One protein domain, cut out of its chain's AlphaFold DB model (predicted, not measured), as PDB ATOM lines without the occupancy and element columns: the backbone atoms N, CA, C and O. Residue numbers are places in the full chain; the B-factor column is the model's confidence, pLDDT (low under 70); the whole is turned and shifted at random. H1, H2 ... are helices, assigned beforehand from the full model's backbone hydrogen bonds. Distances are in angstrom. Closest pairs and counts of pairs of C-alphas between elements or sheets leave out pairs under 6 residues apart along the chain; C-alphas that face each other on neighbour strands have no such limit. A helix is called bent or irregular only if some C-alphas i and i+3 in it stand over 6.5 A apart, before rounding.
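AT A GLANCE: This is residues 47 to 145 of the 217 residues of an uncharacterized protein of Bacteroidetes bacterium (UniProt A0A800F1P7). A long helix, H5, passes with its first part across the side of a compact helical body, and residues 132 to 145, of which 132 to 142 belong to H5, stick out of that body as an arm. In the body, H1 lies in the middle, with H2 and H3 each running beside it, and the short H4 packs on the first part of H5. The printed part has 99 residues with five named helices, in the order H1, H2, H3, H4, H5 along the chain, and no named strand; the class is all helix. The whole is compact, with a radius of gyration of the C-alphas of 14.4 A, and it spans 42 by 35 by 26 A, the arm of H5 making much of the length.

HOW THE PARTS SIT: H5, residues 118 to 142, is the longest helix. With residues 120 to 125 alone it touches H4, residues 109 to 113; the closest C-alphas are those of Leu 113 and Ser 121, 4.8 A apart. With residues 119 to 120 alone H5 touches H3, residues 88 to 103, which takes part with residues 89 to 93 alone. The closest C-alphas here are those of Ile 89 and Leu 120, 6.6 A apart, and the two lines are about perpendicular at 81 degrees. H5 and H1, residues 47 to 61, only just touch, with 3 pairs of C-alphas within 8 A, between residues 124 to 128 of H5 and 56 to 59 of H1. Their closest C-alphas are those of Arg 56 and Leu 127, 6.6 A apart, and their lines are about perpendicular at 85 degrees. H1 is the hub, touching the four other helices. H1 and H2, residues 72 to 80, form a helical hairpin: they run opposite ways at a shallow tilt of 25 degrees, and their closest C-alphas are those of Leu 58 and Ser 73, 6.2 A apart. H1 touches H3 with residues 51 to 55 alone, against residues 90 to 94 of H3; the C-alphas of Glu 51 and His 90 are the closest at 6.9 A, and the two run the same way at a shallow tilt of 30 degrees. The helix packing is part aligned, part crossed: of four touching pairs with a tilt, two are at a shallow tilt. H1 and H4 only just touch, with 3 pairs of C-alphas within 8 A, the closest being those of Leu 59 and Pro 109 at 5.8 A. H2 and H3 are near each other, and so are H3 and H4. H2 is apart from H4 and from H5. In H1, H2 and H3 every O i to N i+4 pair is within hydrogen-bond range; in H5 20 of 21 are, and in H4 0 of 1, beside 2 of 2 O i to N i+3 pairs.

IN THESE COORDINATES: H5 begins at C-alpha 118, at (270.083, 289.252, 346.780), and ends at C-alpha 142, at (257.090, 313.480, 323.114), 36.3 A away. H3 is 22.6 A long and H1 21.2 A, H1 beginning at C-alpha 47, at (270.340, 312.959, 349.500). H2 is 12.2 A long and H4 7.0 A. No helix is bent or irregular.

THE WHOLE: The two C-alphas farthest apart are those of Asn 103 and Lys 141, 43.1 A. Residues 132 to 145, of which 132 to 142 belong to H5, stand free; the body without them has 85 residues and spans 34 by 26 by 24 A. The printed part has no cut. The links H3 to H4 and H4 to H5 are tight, those from H1 to H2 and H2 to H3 short, and no link is long. The mean pLDDT of the printed part is 78.8; it is under 70 at residues 47, 82, 105 and 130 to 145, and H5 has a mean of 67.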
ATOM      1  N   LYS A  47     269.024 313.618 349.615       61.38
ATOM      2  CA  LYS A  47     270.340 312.959 349.500       61.38
ATOM      3  C   LYS A  47     270.293 311.568 348.864       61.38
ATOM      4  O   LYS A  47     271.095 311.282 347.981       61.38
ATOM      5  N   SER A  48     269.307 310.751 349.237       74.69
ATOM      6  CA  SER A  48     269.128 309.400 348.692       74.69
ATOM      7  C   SER A  48     268.893 309.433 347.177       74.69
ATOM      8  O   SER A  48     269.336 308.538 346.465       74.69
ATOM      9  N   TYR A  49     268.285 310.499 346.638       83.94
ATOM     10  CA  TYR A  49     268.140 310.639 345.187       83.94
ATOM     11  C   TYR A  49     269.458 310.914 344.472       83.94
ATOM     12  O   TYR A  49     269.664 310.358 343.397       83.94
ATOM     13  N   GLN A  50     270.333 311.761 345.027       85.56
ATOM     14  CA  GLN A  50     271.633 312.013 344.400       85.56
ATOM     15  C   GLN A  50     272.526 310.772 344.478       85.56
ATOM     16  O   GLN A  50     273.130 310.408 343.477       85.56
ATOM     17  N   GLU A  51     272.554 310.081 345.620       89.88
ATOM     18  CA  GLU A  51     273.280 308.809 345.764       89.88
ATOM     19  C   GLU A  51     272.765 307.749 344.780       89.88
ATOM     20  O   GLU A  51     273.545 307.117 344.069       89.88
ATOM     21  N   LYS A  52     271.439 307.620 344.662       89.50
ATOM     22  CA  LYS A  52     270.800 306.736 343.684       89.50
ATOM     23  C   LYS A  52     271.191 307.085 342.246       89.50
ATOM     24  O   LYS A  52     271.390 306.180 341.438       89.50
ATOM     25  N   ASP A  53     271.277 308.371 341.906       88.06
ATOM     26  CA  ASP A  53     271.659 308.807 340.559       88.06
ATOM     27  C   ASP A  53     273.127 308.465 340.253       88.06
ATOM     28  O   ASP A  53     273.422 307.976 339.165       88.06
ATOM     29  N   ILE A  54     274.027 308.600 341.235       91.69
ATOM     30  CA  ILE A  54     275.422 308.145 341.112       91.69
ATOM     31  C   ILE A  54     275.492 306.636 340.860       91.69
ATOM     32  O   ILE A  54     276.176 306.200 339.935       91.69
ATOM     33  N   ILE A  55     274.749 305.833 341.628       91.25
ATOM     34  CA  ILE A  55     274.704 304.371 341.452       91.25
ATOM     35  C   ILE A  55     274.179 304.005 340.068       91.25
ATOM     36  O   ILE A  55     274.733 303.132 339.405       91.25
ATOM     37  N   ARG A  56     273.128 304.689 339.606       89.81
ATOM     38  CA  ARG A  56     272.571 304.487 338.268       89.81
ATOM     39  C   ARG A  56     273.625 304.741 337.191       89.81
ATOM     40  O   ARG A  56     273.773 303.920 336.292       89.81
ATOM     41  N   VAL A  57     274.351 305.852 337.282       89.81
ATOM     42  CA  VAL A  57     275.402 306.205 336.318       89.81
ATOM     43  C   VAL A  57     276.554 305.197 336.350       89.81
ATOM     44  O   VAL A  57     277.003 304.773 335.288       89.81
ATOM     45  N   LEU A  58     276.993 304.760 337.533       90.19
ATOM     46  CA  LEU A  58     278.019 303.721 337.677       90.19
ATOM     47  C   LEU A  58     277.582 302.386 337.066       90.19
ATOM     48  O   LEU A  58     278.364 301.742 336.375       90.19
ATOM     49  N   LEU A  59     276.332 301.982 337.291       89.50
ATOM     50  CA  LEU A  59     275.787 300.742 336.740       89.50
ATOM     51  C   LEU A  59     275.651 300.800 335.212       89.50
ATOM     52  O   LEU A  59     275.854 299.798 334.534       89.50
ATOM     53  N   ASP A  60     275.287 301.966 334.679       85.81
ATOM     54  CA  ASP A  60     275.011 302.159 333.256       85.81
ATOM     55  C   ASP A  60     276.268 302.389 332.409       85.81
ATOM     56  O   ASP A  60     276.291 302.008 331.236       85.81
ATOM     57  N   PHE A  61     277.251 303.095 332.968       88.12
ATOM     58  CA  PHE A  61     278.377 303.652 332.219       88.12
ATOM     59  C   PHE A  61     279.720 303.509 332.935       88.12
ATOM     60  O   PHE A  61     280.708 304.033 332.435       88.12
ATOM     61  N   GLY A  62     279.793 302.855 334.098       86.75
ATOM     62  CA  GLY A  62     281.016 302.795 334.903       86.75
ATOM     63  C   GLY A  62     282.206 302.125 334.207       86.75
ATOM     64  O   GLY A  62     283.350 302.417 334.555       86.75
ATOM     65  N   ASP A  63     281.944 301.271 333.219       87.69
ATOM     66  CA  ASP A  63     282.925 300.613 332.351       87.69
ATOM     67  C   ASP A  63     283.358 301.467 331.145       87.69
ATOM     68  O   ASP A  63     284.325 301.126 330.466       87.69
ATOM     69  N   LYS A  64     282.666 302.579 330.869       87.00
ATOM     70  CA  LYS A  64     282.972 303.470 329.746       87.00
ATOM     71  C   LYS A  64     284.113 304.435 330.064       87.00
ATOM     72  O   LYS A  64     284.360 304.779 331.220       87.00
ATOM     73  N   MET A  65     284.761 304.913 329.006       85.81
ATOM     74  CA  MET A  65     285.893 305.841 329.050       85.81
ATOM     75  C   MET A  65     285.445 307.275 328.767       85.81
ATOM     76  O   MET A  65     284.896 307.530 327.704       85.81
ATOM     77  N   ILE A  66     285.685 308.204 329.695       82.00
ATOM     78  CA  ILE A  66     285.437 309.641 329.493       82.00
ATOM     79  C   ILE A  66     286.448 310.223 328.496       82.00
ATOM     80  O   ILE A  66     286.069 310.998 327.621       82.00
ATOM     81  N   ASP A  67     287.715 309.836 328.634       78.38
ATOM     82  CA  ASP A  67     288.821 310.165 327.731       78.38
ATOM     83  C   ASP A  67     289.730 308.933 327.529       78.38
ATOM     84  O   ASP A  67     289.363 307.827 327.915       78.38
ATOM     85  N   GLU A  68     290.893 309.081 326.887       77.62
ATOM     86  CA  GLU A  68     291.784 307.950 326.573       77.62
ATOM     87  C   GLU A  68     292.352 307.230 327.815       77.62
ATOM     88  O   GLU A  68     292.715 306.057 327.718       77.62
ATOM     89  N   GLU A  69     292.392 307.883 328.982       82.25
ATOM     90  CA  GLU A  69     293.043 307.364 330.196       82.25
ATOM     91  C   GLU A  69     292.105 307.263 331.413       82.25
ATOM     92  O   GLU A  69     292.444 306.604 332.400       82.25
ATOM     93  N   LEU A  70     290.917 307.871 331.358       82.88
ATOM     94  CA  LEU A  70     289.997 308.004 332.480       82.88
ATOM     95  C   LEU A  70     288.651 307.333 332.204       82.88
ATOM     96  O   LEU A  70     287.852 307.779 331.380       82.88
ATOM     97  N   SER A  71     288.346 306.296 332.981       88.75
ATOM     98  CA  SER A  71     287.011 305.693 333.011       88.75
ATOM     99  C   SER A  71     286.019 306.504 333.847       88.75
ATOM    100  O   SER A  71     286.382 307.220 334.785       88.75
ATOM    101  N   VAL A  72     284.730 306.344 333.548       89.69
ATOM    102  CA  VAL A  72     283.627 306.949 334.309       89.69
ATOM    103  C   VAL A  72     283.688 306.555 335.777       89.69
ATOM    104  O   VAL A  72     283.511 307.402 336.650       89.69
ATOM    105  N   SER A  73     283.950 305.281 336.063       90.19
ATOM    106  CA  SER A  73     284.071 304.814 337.440       90.19
ATOM    107  C   SER A  73     285.239 305.480 338.166       90.19
ATOM    108  O   SER A  73     285.030 306.025 339.248       90.19
ATOM    109  N   GLN A  74     286.430 305.540 337.561       89.50
ATOM    110  CA  GLN A  74     287.576 306.256 338.140       89.50
ATOM    111  C   GLN A  74     287.254 307.729 338.400       89.50
ATOM    112  O   GLN A  74     287.525 308.232 339.488       89.50
ATOM    113  N   TYR A  75     286.634 308.412 337.435       90.44
ATOM    114  CA  TYR A  75     286.209 309.796 337.612       90.44
ATOM    115  C   TYR A  75     285.253 309.946 338.799       90.44
ATOM    116  O   TYR A  75     285.502 310.762 339.682       90.44
ATOM    117  N   ILE A  76     284.193 309.136 338.868       91.06
ATOM    118  CA  ILE A  76     283.206 309.208 339.949       91.06
ATOM    119  C   ILE A  76     283.863 308.956 341.309       91.06
ATOM    120  O   ILE A  76     283.661 309.750 342.222       91.06
ATOM    121  N   PHE A  77     284.685 307.913 341.455       90.50
ATOM    122  CA  PHE A  77     285.351 307.630 342.732       90.50
ATOM    123  C   PHE A  77     286.338 308.728 343.142       90.50
ATOM    124  O   PHE A  77     286.379 309.080 344.320       90.50
ATOM    125  N   ASN A  78     287.057 309.331 342.191       89.38
ATOM    126  CA  ASN A  78     287.915 310.484 342.472       89.38
ATOM    127  C   ASN A  78     287.105 311.692 342.969       89.38
ATOM    128  O   ASN A  78     287.554 312.407 343.857       89.38
ATOM    129  N   GLN A  79     285.908 311.916 342.419       87.25
ATOM    130  CA  GLN A  79     285.033 313.031 342.807       87.25
ATOM    131  C   GLN A  79     284.258 312.781 344.108       87.25
ATOM    132  O   GLN A  79     283.818 313.735 344.755       87.25
ATOM    133  N   LEU A  80     284.054 311.513 344.474       85.81
ATOM    134  CA  LEU A  80     283.431 311.117 345.734       85.81
ATOM    135  C   LEU A  80     284.399 311.257 346.923       85.81
ATOM    136  O   LEU A  80     283.929 311.523 348.030       85.81
ATOM    137  N   GLU A  81     285.718 311.147 346.717       77.31
ATOM    138  CA  GLU A  81     286.730 311.154 347.792       77.31
ATOM    139  C   GLU A  81     286.337 310.170 348.929       77.31
ATOM    140  O   GLU A  81     285.937 309.037 348.661       77.31
ATOM    141  N   ASP A  82     286.369 310.614 350.195       68.06
ATOM    142  CA  ASP A  82     285.926 309.869 351.389       68.06
ATOM    143  C   ASP A  82     284.403 309.963 351.640       68.06
ATOM    144  O   ASP A  82     283.922 309.864 352.772       68.06
ATOM    145  N   ALA A  83     283.596 310.233 350.609       70.50
ATOM    146  CA  ALA A  83     282.143 310.201 350.734       70.50
ATOM    147  C   ALA A  83     281.648 308.824 351.186       70.50
ATOM    148  O   ALA A  83     281.729 307.849 350.445       70.50
ATOM    149  N   SER A  84     281.042 308.778 352.371       75.75
ATOM    150  CA  SER A  84     280.178 307.669 352.766       75.75
ATOM    151  C   SER A  84     278.742 308.004 352.385       75.75
ATOM    152  O   SER A  84     278.252 309.092 352.702       75.75
ATOM    153  N   PHE A  85     278.088 307.090 351.677       86.62
ATOM    154  CA  PHE A  85     276.656 307.184 351.411       86.62
ATOM    155  C   PHE A  85     275.875 306.914 352.701       86.62
ATOM    156  O   PHE A  85     276.291 306.096 353.519       86.62
ATOM    157  N   GLU A  86     274.785 307.653 352.912       83.12
ATOM    158  CA  GLU A  86     273.978 307.544 354.137       83.12
ATOM    159  C   GLU A  86     273.090 306.296 354.135       83.12
ATOM    160  O   GLU A  86     272.711 305.808 355.197       83.12
ATOM    161  N   ASP A  87     272.732 305.804 352.949       86.81
ATOM    162  CA  ASP A  87     271.947 304.587 352.778       86.81
ATOM    163  C   ASP A  87     272.857 303.350 352.724       86.81
ATOM    164  O   ASP A  87     273.789 303.277 351.918       86.81
ATOM    165  N   ASP A  88     272.563 302.357 353.565       87.44
ATOM    166  CA  ASP A  88     273.371 301.142 353.707       87.44
ATOM    167  C   ASP A  88     273.489 300.349 352.393       87.44
ATOM    168  O   ASP A  88     274.548 299.794 352.093       87.44
ATOM    169  N   ILE A  89     272.424 300.298 351.581       88.44
ATOM    170  CA  ILE A  89     272.436 299.584 350.294       88.44
ATOM    171  C   ILE A  89     273.304 300.346 349.294       88.44
ATOM    172  O   ILE A  89     274.048 299.738 348.520       88.44
ATOM    173  N   HIS A  90     273.228 301.675 349.314       90.44
ATOM    174  CA  HIS A  90     274.046 302.527 348.463       90.44
ATOM    175  C   HIS A  90     275.538 302.419 348.810       90.44
ATOM    176  O   HIS A  90     276.370 302.278 347.909       90.44
ATOM    177  N   ALA A  91     275.875 302.442 350.101       89.94
ATOM    178  CA  ALA A  91     277.241 302.262 350.582       89.94
ATOM    179  C   ALA A  91     277.787 300.876 350.207       89.94
ATOM    180  O   ALA A  91     278.867 300.778 349.625       89.94
ATOM    181  N   ALA A  92     277.000 299.817 350.432       89.00
ATOM    182  CA  ALA A  92     277.376 298.454 350.061       89.00
ATOM    183  C   ALA A  92     277.652 298.308 348.555       89.00
ATOM    184  O   ALA A  92     278.592 297.614 348.168       89.00
ATOM    185  N   PHE A  93     276.868 298.980 347.704       90.69
ATOM    186  CA  PHE A  93     277.112 299.002 346.263       90.69
ATOM    187  C   PHE A  93     278.443 299.664 345.905       90.69
ATOM    188  O   PHE A  93     279.196 299.110 345.106       90.69
ATOM    189  N   LEU A  94     278.753 300.829 346.482       90.62
ATOM    190  CA  LEU A  94     280.023 301.505 346.207       90.62
ATOM    191  C   LEU A  94     281.229 300.668 346.635       90.62
ATOM    192  O   LEU A  94     282.224 300.628 345.913       90.62
ATOM    193  N   ASP A  95     281.143 300.009 347.787       89.69
ATOM    194  CA  ASP A  95     282.235 299.182 348.292       89.69
ATOM    195  C   ASP A  95     282.465 297.946 347.417       89.69
ATOM    196  O   ASP A  95     283.611 297.665 347.059       89.69
ATOM    197  N   ASP A  96     281.400 297.251 347.006       89.44
ATOM    198  CA  ASP A  96     281.504 296.123 346.074       89.44
ATOM    199  C   ASP A  96     282.044 296.579 344.709       89.44
ATOM    200  O   ASP A  96     282.979 295.989 344.165       89.44
ATOM    201  N   PHE A  97     281.562 297.711 344.189       90.38
ATOM    202  CA  PHE A  97     282.071 298.270 342.939       90.38
ATOM    203  C   PHE A  97     283.567 298.610 343.038       90.38
ATOM    204  O   PHE A  97     284.339 298.276 342.135       90.38
ATOM    205  N   ARG A  98     284.014 299.210 344.150       88.56
ATOM    206  CA  ARG A  98     285.433 299.512 344.390       88.56
ATOM    207  C   ARG A  98     286.279 298.235 344.418       88.56
ATOM    208  O   ARG A  98     287.366 298.212 343.845       88.56
ATOM    209  N   GLN A  99     285.784 297.158 345.028       87.94
ATOM    210  CA  GLN A  99     286.469 295.861 345.019       87.94
ATOM    211  C   GLN A  99     286.563 295.272 343.609       87.94
ATOM    212  O   GLN A  99     287.613 294.758 343.220       87.94
ATOM    213  N   VAL A 100     285.494 295.376 342.818       87.44
ATOM    214  CA  VAL A 100     285.488 294.935 341.419       87.44
ATOM    215  C   VAL A 100     286.520 295.702 340.595       87.44
ATOM    216  O   VAL A 100     287.256 295.071 339.841       87.44
ATOM    217  N   MET A 101     286.628 297.020 340.775       85.50
ATOM    218  CA  MET A 101     287.630 297.847 340.091       85.50
ATOM    219  C   MET A 101     289.072 297.458 340.425       85.50
ATOM    220  O   MET A 101     289.932 297.506 339.554       85.50
ATOM    221  N   LEU A 102     289.345 297.089 341.678       85.19
ATOM    222  CA  LEU A 102     290.687 296.684 342.108       85.19
ATOM    223  C   LEU A 102     291.065 295.286 341.600       85.19
ATOM    224  O   LEU A 102     292.233 295.027 341.319       85.19
ATOM    225  N   ASN A 103     290.084 294.386 341.496       82.00
ATOM    226  CA  ASN A 103     290.323 292.966 341.238       82.00
ATOM    227  C   ASN A 103     290.132 292.553 339.773       82.00
ATOM    228  O   ASN A 103     290.641 291.506 339.371       82.00
ATOM    229  N   LYS A 104     289.366 293.310 338.978       70.94
ATOM    230  CA  LYS A 104     289.036 292.957 337.591       70.94
ATOM    231  C   LYS A 104     289.578 293.990 336.616       70.94
ATOM    232  O   LYS A 104     289.465 295.189 336.823       70.94
ATOM    233  N   THR A 105     290.080 293.498 335.488       63.84
ATOM    234  CA  THR A 105     290.529 294.319 334.356       63.84
ATOM    235  C   THR A 105     289.377 294.963 333.584       63.84
ATOM    236  O   THR A 105     289.602 295.935 332.875       63.84
ATOM    237  N   MET A 106     288.155 294.433 333.698       71.50
ATOM    238  CA  MET A 106     286.965 294.977 333.041       71.50
ATOM    239  C   MET A 106     285.731 294.782 333.926       71.50
ATOM    240  O   MET A 106     285.535 293.716 334.519       71.50
ATOM    241  N   ILE A 107     284.904 295.821 334.017       77.50
ATOM    242  CA  ILE A 107     283.676 295.833 334.811       77.50
ATOM    243  C   ILE A 107     282.533 295.370 333.905       77.50
ATOM    244  O   ILE A 107     282.250 296.013 332.904       77.50
ATOM    245  N   ASP A 108     281.878 294.256 334.241       79.69
ATOM    246  CA  ASP A 108     280.651 293.823 333.559       79.69
ATOM    247  C   ASP A 108     279.437 294.260 334.393       79.69
ATOM    248  O   ASP A 108     279.259 293.738 335.499       79.69
ATOM    249  N   PRO A 109     278.562 295.153 333.894       72.38
ATOM    250  CA  PRO A 109     277.336 295.549 334.588       72.38
ATOM    251  C   PRO A 109     276.444 294.370 335.013       72.38
ATOM    252  O   PRO A 109     275.734 294.451 336.019       72.38
ATOM    253  N   LYS A 110     276.497 293.234 334.299       81.06
ATOM    254  CA  LYS A 110     275.743 292.017 334.649       81.06
ATOM    255  C   LYS A 110     276.207 291.372 335.950       81.06
ATOM    256  O   LYS A 110     275.442 290.600 336.531       81.06
ATOM    257  N   TYR A 111     277.421 291.671 336.411       85.31
ATOM    258  CA  TYR A 111     277.917 291.218 337.707       85.31
ATOM    259  C   TYR A 111     277.009 291.713 338.837       85.31
ATOM    260  O   TYR A 111     276.539 290.911 339.637       85.31
ATOM    261  N   PHE A 112     276.669 293.004 338.836       85.69
ATOM    262  CA  PHE A 112     275.826 293.601 339.875       85.69
ATOM    263  C   PHE A 112     274.376 293.105 339.808       85.69
ATOM    264  O   PHE A 112     273.711 292.965 340.832       85.69
ATOM    265  N   LEU A 113     273.887 292.764 338.611       85.31
ATOM    266  CA  LEU A 113     272.557 292.169 338.438       85.31
ATOM    267  C   LEU A 113     272.476 290.741 339.000       85.31
ATOM    268  O   LEU A 113     271.423 290.353 339.502       85.31
ATOM    269  N   ASN A 114     273.571 289.979 338.957       85.62
ATOM    270  CA  ASN A 114     273.650 288.594 339.439       85.62
ATOM    271  C   ASN A 114     274.435 288.465 340.756       85.62
ATOM    272  O   ASN A 114     274.998 287.409 341.036       85.62
ATOM    273  N   HIS A 115     274.502 289.539 341.540       85.62
ATOM    274  CA  HIS A 115     275.303 289.600 342.756       85.62
ATOM    275  C   HIS A 115     274.798 288.627 343.846       85.62
ATOM    276  O   HIS A 115     273.589 288.468 344.034       85.62
ATOM    277  N   ASP A 116     275.717 288.023 344.613       84.25
ATOM    278  CA  ASP A 116     275.402 287.033 345.664       84.25
ATOM    279  C   ASP A 116     274.481 287.605 346.755       84.25
ATOM    280  O   ASP A 116     273.563 286.945 347.258       84.25
ATOM    281  N   ASN A 117     274.688 288.879 347.096       88.00
ATOM    282  CA  ASN A 117     273.743 289.642 347.903       88.00
ATOM    283  C   ASN A 117     272.455 289.920 347.107       88.00
ATOM    284  O   ASN A 117     272.385 290.849 346.299       88.00
ATOM    285  N   LYS A 118     271.406 289.150 347.415       87.88
ATOM    286  CA  LYS A 118     270.083 289.252 346.780       87.88
ATOM    287  C   LYS A 118     269.432 290.626 346.912       87.88
ATOM    288  O   LYS A 118     268.715 291.019 346.000       87.88
ATOM    289  N   GLN A 119     269.647 291.345 348.016       86.94
ATOM    290  CA  GLN A 119     269.070 292.682 348.188       86.94
ATOM    291  C   GLN A 119     269.703 293.679 347.216       86.94
ATOM    292  O   GLN A 119     268.989 294.425 346.551       86.94
ATOM    293  N   LEU A 120     271.031 293.634 347.079       86.44
ATOM    294  CA  LEU A 120     271.776 294.478 346.146       86.44
ATOM    295  C   LEU A 120     271.436 294.132 344.692       86.44
ATOM    296  O   LEU A 120     271.105 295.024 343.917       86.44
ATOM    297  N   SER A 121     271.403 292.841 344.347       87.81
ATOM    298  CA  SER A 121     270.984 292.375 343.017       87.81
ATOM    299  C   SER A 121     269.574 292.864 342.661       87.81
ATOM    300  O   SER A 121     269.374 293.473 341.606       87.81
ATOM    301  N   GLN A 122     268.594 292.690 343.556       86.81
ATOM    302  CA  GLN A 122     267.228 293.186 343.346       86.81
ATOM    303  C   GLN A 122     267.182 294.706 343.179       86.81
ATOM    304  O   GLN A 122     266.440 295.208 342.332       86.81
ATOM    305  N   TYR A 123     267.987 295.434 343.954       87.88
ATOM    306  CA  TYR A 123     268.088 296.879 343.838       87.88
ATOM    307  C   TYR A 123     268.628 297.295 342.465       87.88
ATOM    308  O   TYR A 123     267.962 298.057 341.763       87.88
ATOM    309  N   CYS A 124     269.753 296.731 342.020       86.19
ATOM    310  CA  CYS A 124     270.328 297.001 340.702       86.19
ATOM    311  C   CYS A 124     269.353 296.659 339.564       86.19
ATOM    312  O   CYS A 124     269.166 297.467 338.655       86.19
ATOM    313  N   ILE A 125     268.650 295.523 339.652       85.44
ATOM    314  CA  ILE A 125     267.603 295.147 338.687       85.44
ATOM    315  C   ILE A 125     266.496 296.209 338.646       85.44
ATOM    316  O   ILE A 125     266.085 296.633 337.565       85.44
ATOM    317  N   SER A 126     266.025 296.670 339.808       85.94
ATOM    318  CA  SER A 126     264.983 297.701 339.884       85.94
ATOM    319  C   SER A 126     265.425 299.026 339.249       85.94
ATOM    320  O   SER A 126     264.644 299.666 338.541       85.94
ATOM    321  N   LEU A 127     266.695 299.406 339.433       84.50
ATOM    322  CA  LEU A 127     267.279 300.594 338.817       84.50
ATOM    323  C   LEU A 127     267.303 300.463 337.294       84.50
ATOM    324  O   LEU A 127     266.801 301.355 336.604       84.50
ATOM    325  N   SER A 128     267.789 299.334 336.772       79.56
ATOM    326  CA  SER A 128     267.826 299.070 335.332       79.56
ATOM    327  C   SER A 128     266.431 299.050 334.695       79.56
ATOM    328  O   SER A 128     266.253 299.577 333.599       79.56
ATOM    329  N   LEU A 129     265.423 298.496 335.379       76.56
ATOM    330  CA  LEU A 129     264.040 298.460 334.884       76.56
ATOM    331  C   LEU A 129     263.393 299.850 334.860       76.56
ATOM    332  O   LEU A 129     262.824 300.243 333.842       76.56
ATOM    333  N   SER A 130     263.534 300.624 335.942       68.25
ATOM    334  CA  SER A 130     262.939 301.967 336.050       68.25
ATOM    335  C   SER A 130     263.419 302.927 334.949       68.25
ATOM    336  O   SER A 130     262.664 303.771 334.462       68.25
ATOM    337  N   LYS A 131     264.666 302.758 334.496       61.66
ATOM    338  CA  LYS A 131     265.253 303.497 333.372       61.66
ATOM    339  C   LYS A 131     264.546 303.198 332.049       61.66
ATOM    340  O   LYS A 131     264.290 304.119 331.269       61.66
ATOM    341  N   ASN A 132     264.240 301.927 331.791       55.50
ATOM    342  CA  ASN A 132     263.613 301.496 330.544       55.50
ATOM    343  C   ASN A 132     262.180 302.036 330.443       55.50
ATOM    344  O   ASN A 132     261.825 302.623 329.420       55.50
ATOM    345  N   GLU A 133     261.411 301.969 331.535       49.59
ATOM    346  CA  GLU A 133     260.045 302.507 331.598       49.59
ATOM    347  C   GLU A 133     259.989 304.021 331.339       49.59
ATOM    348  O   GLU A 133     259.128 304.499 330.595       49.59
ATOM    349  N   LEU A 134     260.923 304.790 331.910       50.22
ATOM    350  CA  LEU A 134     261.021 306.231 331.665       50.22
ATOM    351  C   LEU A 134     261.374 306.538 330.203       50.22
ATOM    352  O   LEU A 134     260.751 307.412 329.599       50.22
ATOM    353  N   SER A 135     262.328 305.805 329.617       52.16
ATOM    354  CA  SER A 135     262.738 306.017 328.221       52.16
ATOM    355  C   SER A 135     261.634 305.694 327.212       52.16
ATOM    356  O   SER A 135     261.418 306.467 326.277       52.16
ATOM    357  N   GLU A 136     260.873 304.618 327.431       51.12
ATOM    358  CA  GLU A 136     259.760 304.249 326.556       51.12
ATOM    359  C   GLU A 136     258.608 305.251 326.637       51.12
ATOM    360  O   GLU A 136     258.059 305.653 325.611       51.12
ATOM    361  N   ASN A 137     258.231 305.669 327.846       49.41
ATOM    362  CA  ASN A 137     257.118 306.596 328.036       49.41
ATOM    363  C   ASN A 137     257.443 307.996 327.507       49.41
ATOM    364  O   ASN A 137     256.569 308.649 326.939       49.41
ATOM    365  N   TRP A 138     258.691 308.448 327.636       39.34
ATOM    366  CA  TRP A 138     259.133 309.726 327.081       39.34
ATOM    367  C   TRP A 138     259.119 309.722 325.547       39.34
ATOM    368  O   TRP A 138     258.548 310.627 324.936       39.34
ATOM    369  N   GLN A 139     259.654 308.666 324.924       41.94
ATOM    370  CA  GLN A 139     259.644 308.493 323.469       41.94
ATOM    371  C   GLN A 139     258.212 308.416 322.918       41.94
ATOM    372  O   GLN A 139     257.882 309.101 321.949       41.94
ATOM    373  N   LYS A 140     257.337 307.646 323.581       51.09
ATOM    374  CA  LYS A 140     255.917 307.510 323.221       51.09
ATOM    375  C   LYS A 140     255.132 308.817 323.391       51.09
ATOM    376  O   LYS A 140     254.189 309.047 322.641       51.09
ATOM    377  N   LYS A 141     255.492 309.664 324.364       46.25
ATOM    378  CA  LYS A 141     254.742 310.884 324.711       46.25
ATOM    379  C   LYS A 141     255.217 312.141 323.980       46.25
ATOM    380  O   LYS A 141     254.393 313.010 323.712       46.25
ATOM    381  N   HIS A 142     256.507 312.249 323.661       44.00
ATOM    382  CA  HIS A 142     257.090 313.480 323.114       44.00
ATOM    383  C   HIS A 142     257.694 313.334 321.711       44.00
ATOM    384  O   HIS A 142     258.030 314.349 321.114       44.00
ATOM    385  N   GLY A 143     257.820 312.122 321.152       36.78
ATOM    386  CA  GLY A 143     258.309 311.914 319.777       36.78
ATOM    387  C   GLY A 143     259.761 312.351 319.530       36.78
ATOM    388  O   GLY A 143     260.237 312.290 318.400       36.78
ATOM    389  N   ILE A 144     260.472 312.780 320.577       37.19
ATOM    390  CA  ILE A 144     261.871 313.192 320.517       37.19
ATOM    391  C   ILE A 144     262.721 311.922 320.505       37.19
ATOM    392  O   ILE A 144     262.825 311.212 321.508       37.19
ATOM    393  N   ILE A 145     263.321 311.631 319.353       38.59
ATOM    394  CA  ILE A 145     264.416 310.670 319.243       38.59
ATOM    395  C   ILE A 145     265.608 311.329 319.932       38.59
ATOM    396  O   ILE A 145     266.194 312.271 319.406       38.59
TER     397      ILE A 145